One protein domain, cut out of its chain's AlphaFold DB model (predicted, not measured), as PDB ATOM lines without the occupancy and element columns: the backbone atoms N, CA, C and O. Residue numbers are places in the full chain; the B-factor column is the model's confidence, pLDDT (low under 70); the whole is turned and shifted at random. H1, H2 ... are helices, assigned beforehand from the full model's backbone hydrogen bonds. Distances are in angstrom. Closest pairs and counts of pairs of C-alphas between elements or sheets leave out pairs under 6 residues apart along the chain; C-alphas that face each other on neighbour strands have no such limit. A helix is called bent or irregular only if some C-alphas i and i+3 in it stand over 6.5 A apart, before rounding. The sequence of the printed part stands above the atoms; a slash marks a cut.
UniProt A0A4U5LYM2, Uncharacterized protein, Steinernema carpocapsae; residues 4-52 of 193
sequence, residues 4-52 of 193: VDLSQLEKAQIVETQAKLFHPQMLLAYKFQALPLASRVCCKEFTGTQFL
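What this domain is: This is residues 4 to 52 of the 193 residues of an uncharacterized protein of Steinernema carpocapsae (UniProt A0A4U5LYM2). One long helix, H3, runs as a diagonal through an open S of chain, with the short helices H1 and H2 folding back at its first end and the short helix H4 at its far end. H1 runs back along one side of H3, while after H4 the chain turns back on the other side of H3 in a final stretch, residues 42 to 52, with no named element. The printed part has 49 residues with four named helices, in the order H1, H2, H3, H4, and no named strand; the class is all helix, with 33 of the 49 printed residues in the named helices. The whole is loose, with a radius of gyration of the C-alphas of 12.2 A, and elongated, spanning 35 by 19 by 14 A.

Where its parts are: The longest helix, H3, has 16 residues, 19 to 34, and measures 21.4 A from C-alpha 19 at (183.492, 226.828, 174.357) to C-alpha 34 at (190.172, 213.567, 189.783). H3 is irregular, but only just: C-alphas 21 and 24 are 6.8 A apart. Before it come H1, residues 4 to 10, 9.9 A long and beginning with C-alpha 4 at (197.900, 215.684, 179.546), and H2, residues 13 to 17, 6.2 A long. After it comes H4, residues 37 to 41, 6.6 A long and ending with C-alpha 41 at (180.981, 204.179, 190.970).

How they stand to each other: H3 and H1 only just touch, with 3 pairs of C-alphas within 8 A, and H3 does so with residues 26 to 30 alone. Their closest C-alphas, those of Leu 6 and Met 26, are 7.3 A apart. The two helices run opposite ways at a shallow tilt of 20 degrees. H2 is close to H3 but not clearly touching it; the closest C-alphas, those of Val 15 and Phe 22, are 5.9 A apart. H2 is also close to H1 but not clearly touching it, with the C-alphas of Leu 9 and Val 15 the closest at 7.3 A. H4 is close to H3 but not clearly touching it, and their closest C-alphas, those of Phe 32 and Arg 40, are 6.9 A apart. H4 is apart from H1 and from H2. In H1, H2 and H4 every O i to N i+4 pair is within hydrogen-bond range; in H3 it is 10 of 12.

The domain as a whole: The two C-alphas farthest apart, those of Thr 17 and Ala 38, are 35.6 A from each other. The first and last printed C-alphas, those of Val 4 and Leu 52, are 21.5 A apart. The printed part has no cut, and the links H1 to H2, H2 to H3 and H3 to H4 are tight. The mean pLDDT of the printed part is 85.4, and Leu 52 is the one printed residue under 70.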
ATOM      1  N   VAL A   4     197.100 214.993 180.567       75.31
ATOM      2  CA  VAL A   4     197.900 215.684 179.546       75.31
ATOM      3  C   VAL A   4     197.071 215.883 178.279       75.31
ATOM      4  O   VAL A   4     197.016 217.000 177.772       75.31
ATOM      5  N   ASP A   5     196.356 214.849 177.830       81.81
ATOM      6  CA  ASP A   5     195.488 214.921 176.646       81.81
ATOM      7  C   ASP A   5     194.387 215.981 176.833       81.81
ATOM      8  O   ASP A   5     194.091 216.733 175.907       81.81
ATOM      9  N   LEU A   6     193.807 216.080 178.039       82.31
ATOM     10  CA  LEU A   6     192.811 217.112 178.357       82.31
ATOM     11  C   LEU A   6     193.408 218.521 178.295       82.31
ATOM     12  O   LEU A   6     192.798 219.404 177.702       82.31
ATOM     13  N   SER A   7     194.618 218.716 178.832       84.31
ATOM     14  CA  SER A   7     195.305 220.015 178.767       84.31
ATOM     15  C   SER A   7     195.668 220.435 177.338       84.31
ATOM     16  O   SER A   7     195.736 221.622 177.031       84.31
ATOM     17  N   GLN A   8     195.929 219.468 176.455       86.75
ATOM     18  CA  GLN A   8     196.205 219.733 175.044       86.75
ATOM     19  C   GLN A   8     194.919 220.088 174.298       86.75
ATOM     20  O   GLN A   8     194.916 221.026 173.504       86.75
ATOM     21  N   LEU A   9     193.826 219.378 174.593       85.69
ATOM     22  CA  LEU A   9     192.504 219.663 174.047       85.69
ATOM     23  C   LEU A   9     192.021 221.062 174.448       85.69
ATOM     24  O   LEU A   9     191.512 221.783 173.600       85.69
ATOM     25  N   GLU A  10     192.231 221.463 175.702       87.00
ATOM     26  CA  GLU A  10     191.880 222.797 176.209       87.00
ATOM     27  C   GLU A  10     192.502 223.932 175.389       87.00
ATOM     28  O   GLU A  10     191.858 224.949 175.157       87.00
ATOM     29  N   LYS A  11     193.730 223.735 174.903       88.88
ATOM     30  CA  LYS A  11     194.472 224.723 174.108       88.88
ATOM     31  C   LYS A  11     194.111 224.710 172.621       88.88
ATOM     32  O   LYS A  11     194.688 225.469 171.846       88.88
ATOM     33  N   ALA A  12     193.230 223.812 172.182       91.19
ATOM     34  CA  ALA A  12     192.863 223.719 170.779       91.19
ATOM     35  C   ALA A  12     191.928 224.872 170.389       91.19
ATOM     36  O   ALA A  12     190.909 225.112 171.032       91.19
ATOM     37  N   GLN A  13     192.208 225.520 169.258       90.38
ATOM     38  CA  GLN A  13     191.435 226.663 168.750       90.38
ATOM     39  C   GLN A  13     189.926 226.373 168.601       90.38
ATOM     40  O   GLN A  13     189.085 227.259 168.766       90.38
ATOM     41  N   ILE A  14     189.556 225.121 168.310       90.12
ATOM     42  CA  ILE A  14     188.150 224.702 168.218       90.12
ATOM     43  C   ILE A  14     187.425 224.774 169.568       90.12
ATOM     44  O   ILE A  14     186.241 225.107 169.602       90.12
ATOM     45  N   VAL A  15     188.129 224.514 170.674       88.56
ATOM     46  CA  VAL A  15     187.575 224.605 172.029       88.56
ATOM     47  C   VAL A  15     187.319 226.062 172.386       88.56
ATOM     48  O   VAL A  15     186.237 226.372 172.873       88.56
ATOM     49  N   GLU A  16     188.239 226.967 172.044       86.62
ATOM     50  CA  GLU A  16     188.034 228.411 172.222       86.62
ATOM     51  C   GLU A  16     186.841 228.916 171.396       86.62
ATOM     52  O   GLU A  16     185.971 229.626 171.901       86.62
ATOM     53  N   THR A  17     186.752 228.487 170.135       91.00
ATOM     54  CA  THR A  17     185.700 228.928 169.204       91.00
ATOM     55  C   THR A  17     184.317 228.376 169.580       91.00
ATOM     56  O   THR A  17     183.296 229.012 169.320       91.00
ATOM     57  N   GLN A  18     184.256 227.193 170.201       91.81
ATOM     58  CA  GLN A  18     183.012 226.494 170.547       91.81
ATOM     59  C   GLN A  18     182.923 226.142 172.041       91.81
ATOM     60  O   GLN A  18     182.393 225.094 172.418       91.81
ATOM     61  N   ALA A  19     183.380 227.044 172.911       88.75
ATOM     62  CA  ALA A  19     183.492 226.828 174.357       88.75
ATOM     63  C   ALA A  19     182.232 226.231 175.015       88.75
ATOM     64  O   ALA A  19     182.320 225.316 175.833       88.75
ATOM     65  N   LYS A  20     181.036 226.690 174.614       91.38
ATOM     66  CA  LYS A  20     179.750 226.205 175.155       91.38
ATOM     67  C   LYS A  20     179.520 224.705 174.943       91.38
ATOM     68  O   LYS A  20     178.835 224.088 175.753       91.38
ATOM     69  N   LEU A  21     180.069 224.133 173.871       89.88
ATOM     70  CA  LEU A  21     179.941 222.711 173.553       89.88
ATOM     71  C   LEU A  21     180.975 221.874 174.321       89.88
ATOM     72  O   LEU A  21     180.645 220.813 174.850       89.88
ATOM     73  N   PHE A  22     182.217 222.360 174.398       88.75
ATOM     74  CA  PHE A  22     183.350 221.592 174.917       88.75
ATOM     75  C   PHE A  22     183.528 221.700 176.435       88.75
ATOM     76  O   PHE A  22     183.797 220.685 177.080       88.75
ATOM     77  N   HIS A  23     183.328 222.880 177.035       90.38
ATOM     78  CA  HIS A  23     183.584 223.095 178.465       90.38
ATOM     79  C   HIS A  23     182.812 222.128 179.382       90.38
ATOM     80  O   HIS A  23     183.441 221.561 180.276       90.38
ATOM     81  N   PRO A  24     181.505 221.854 179.181       90.94
ATOM     82  CA  PRO A  24     180.785 220.909 180.040       90.94
ATOM     83  C   PRO A  24     181.375 219.494 179.987       90.94
ATOM     84  O   PRO A  24     181.539 218.846 181.020       90.94
ATOM     85  N   GLN A  25     181.740 219.027 178.788       88.25
ATOM     86  CA  GLN A  25     182.319 217.695 178.592       88.25
ATOM     87  C   GLN A  25     183.742 217.607 179.153       88.25
ATOM     88  O   GLN A  25     184.119 216.594 179.741       88.25
ATOM     89  N   MET A  26     184.523 218.683 179.034       87.56
ATOM     90  CA  MET A  26     185.857 218.767 179.621       87.56
ATOM     91  C   MET A  26     185.816 218.772 181.147       87.56
ATOM     92  O   MET A  26     186.541 218.001 181.771       87.56
ATOM     93  N   LEU A  27     184.943 219.576 181.760       89.06
ATOM     94  CA  LEU A  27     184.760 219.592 183.215       89.06
ATOM     95  C   LEU A  27     184.354 218.211 183.737       89.06
ATOM     96  O   LEU A  27     184.900 217.744 184.737       89.06
ATOM     97  N   LEU A  28     183.457 217.526 183.024       88.88
ATOM     98  CA  LEU A  28     183.069 216.154 183.340       88.88
ATOM     99  C   LEU A  28     184.264 215.192 183.252       88.88
ATOM    100  O   LEU A  28     184.448 214.354 184.137       88.88
ATOM    101  N   ALA A  29     185.114 215.333 182.231       86.75
ATOM    102  CA  ALA A  29     186.319 214.524 182.076       86.75
ATOM    103  C   ALA A  29     187.362 214.790 183.179       86.75
ATOM    104  O   ALA A  29     187.934 213.833 183.706       86.75
ATOM    105  N   TYR A  30     187.574 216.048 183.578       87.44
ATOM    106  CA  TYR A  30     188.440 216.405 184.706       87.44
ATOM    107  C   TYR A  30     187.905 215.851 186.026       87.44
ATOM    108  O   TYR A  30     188.648 215.201 186.760       87.44
ATOM    109  N   LYS A  31     186.606 216.031 186.302       88.50
ATOM    110  CA  LYS A  31     185.945 215.480 187.493       88.50
ATOM    111  C   LYS A  31     186.091 213.962 187.549       88.50
ATOM    112  O   LYS A  31     186.428 213.411 188.594       88.50
ATOM    113  N   PHE A  32     185.900 213.287 186.415       86.19
ATOM    114  CA  PHE A  32     186.107 211.847 186.321       86.19
ATOM    115  C   PHE A  32     187.549 211.469 186.673       86.19
ATOM    116  O   PHE A  32     187.761 210.598 187.511       86.19
ATOM    117  N   GLN A  33     188.551 212.131 186.090       82.56
ATOM    118  CA  GLN A  33     189.960 211.819 186.354       82.56
ATOM    119  C   GLN A  33     190.401 212.136 187.791       82.56
ATOM    120  O   GLN A  33     191.230 211.408 188.335       82.56
ATOM    121  N   ALA A  34     189.836 213.165 188.420       84.44
ATOM    122  CA  ALA A  34     190.172 213.567 189.783       84.44
ATOM    123  C   ALA A  34     189.662 212.583 190.852       84.44
ATOM    124  O   ALA A  34     190.284 212.437 191.901       84.44
ATOM    125  N   LEU A  35     188.545 211.896 190.599       85.25
ATOM    126  CA  LEU A  35     187.901 211.041 191.599       85.25
ATOM    127  C   LEU A  35     188.472 209.612 191.623       85.25
ATOM    128  O   LEU A  35     188.700 209.047 190.550       85.25
ATOM    129  N   PRO A  36     188.669 208.994 192.810       80.12
ATOM    130  CA  PRO A  36     189.057 207.586 192.926       80.12
ATOM    131  C   PRO A  36     188.033 206.651 192.294       80.12
ATOM    132  O   PRO A  36     186.847 206.976 192.223       80.12
ATOM    133  N   LEU A  37     188.466 205.453 191.886       79.00
ATOM    134  CA  LEU A  37     187.561 204.440 191.326       79.00
ATOM    135  C   LEU A  37     186.349 204.161 192.214       79.00
ATOM    136  O   LEU A  37     185.232 204.119 191.705       79.00
ATOM    137  N   ALA A  38     186.560 204.037 193.526       79.56
ATOM    138  CA  ALA A  38     185.479 203.818 194.481       79.56
ATOM    139  C   ALA A  38     184.437 204.952 194.438       79.56
ATOM    140  O   ALA A  38     183.239 204.694 194.360       79.56
ATOM    141  N   SER A  39     184.888 206.207 194.393       85.44
ATOM    142  CA  SER A  39     184.011 207.383 194.334       85.44
ATOM    143  C   SER A  39     183.303 207.529 192.987       85.44
ATOM    144  O   SER A  39     182.165 207.997 192.939       85.44
ATOM    145  N   ARG A  40     183.948 207.116 191.886       86.00
ATOM    146  CA  ARG A  40     183.353 207.178 190.541       86.00
ATOM    147  C   ARG A  40     182.099 206.318 190.433       86.00
ATOM    148  O   ARG A  40     181.115 206.771 189.864       86.00
ATOM    149  N   VAL A  41     182.121 205.115 191.008       81.31
ATOM    150  CA  VAL A  41     180.981 204.179 190.970       81.31
ATOM    151  C   VAL A  41     179.733 204.784 191.621       81.31
ATOM    152  O   VAL A  41     178.618 204.540 191.170       81.31
ATOM    153  N   CYS A  42     179.911 205.626 192.638       83.31
ATOM    154  CA  CYS A  42     178.812 206.275 193.353       83.31
ATOM    155  C   CYS A  42     178.299 207.562 192.675       83.31
ATOM    156  O   CYS A  42     177.297 208.132 193.113       83.31
ATOM    157  N   CYS A  43     178.958 208.051 191.622       86.56
ATOM    158  CA  CYS A  43     178.576 209.285 190.939       86.56
ATOM    159  C   CYS A  43     177.591 209.003 189.796       86.56
ATOM    160  O   CYS A  43     177.961 208.429 188.775       86.56
ATOM    161  N   LYS A  44     176.349 209.497 189.918       86.81
ATOM    162  CA  LYS A  44     175.301 209.346 188.885       86.81
ATOM    163  C   LYS A  44     175.705 209.885 187.509       86.81
ATOM    164  O   LYS A  44     175.260 209.375 186.493       86.81
ATOM    165  N   GLU A  45     176.568 210.896 187.464       86.94
ATOM    166  CA  GLU A  45     177.087 211.457 186.211       86.94
ATOM    167  C   GLU A  45     177.954 210.463 185.417       86.94
ATOM    168  O   GLU A  45     178.162 210.662 184.223       86.94
ATOM    169  N   PHE A  46     178.453 209.395 186.056       86.50
ATOM    170  CA  PHE A  46     179.379 208.425 185.464       86.50
ATOM    171  C   PHE A  46     178.742 207.073 185.124       86.50
ATOM    172  O   PHE A  46     179.451 206.121 184.811       86.50
ATOM    173  N   THR A  47     177.413 206.966 185.158       81.19
ATOM    174  CA  THR A  47     176.702 205.707 184.869       81.19
ATOM    175  C   THR A  47     176.398 205.503 183.382       81.19
ATOM    176  O   THR A  47     175.845 204.475 183.002       81.19
ATOM    177  N   GLY A  48     176.714 206.487 182.534       81.56
ATOM    178  CA  GLY A  48     176.510 206.408 181.088       81.56
ATOM    179  C   GLY A  48     177.488 205.458 180.385       81.56
ATOM    180  O   GLY A  48     178.582 205.174 180.877       81.56
ATOM    181  N   THR A  49     177.116 204.989 179.192       80.25
ATOM    182  CA  THR A  49     177.895 204.017 178.401       80.25
ATOM    183  C   THR A  49     179.303 204.497 178.044       80.25
ATOM    184  O   THR A  49     180.223 203.686 177.949       80.25
ATOM    185  N   GLN A  50     179.510 205.811 177.946       77.00
ATOM    186  CA  GLN A  50     180.811 206.443 177.715       77.00
ATOM    187  C   GLN A  50     181.843 206.183 178.831       77.00
ATOM    188  O   GLN A  50     183.039 206.405 178.628       77.00
ATOM    189  N   PHE A  51     181.406 205.693 179.996       78.31
ATOM    190  CA  PHE A  51     182.266 205.350 181.131       78.31
ATOM    191  C   PHE A  51     182.474 203.838 181.318       78.31
ATOM    192  O   PHE A  51     183.357 203.446 182.077       78.31
ATOM    193  N   LEU A  52     181.725 202.986 180.605       67.06
ATOM    194  CA  LEU A  52     181.736 201.525 180.790       67.06
ATOM    195  C   LEU A  52     182.954 200.819 180.164       67.06
ATOM    196  O   LEU A  52     183.276 199.701 180.548       67.06
TER     197      LEU A  52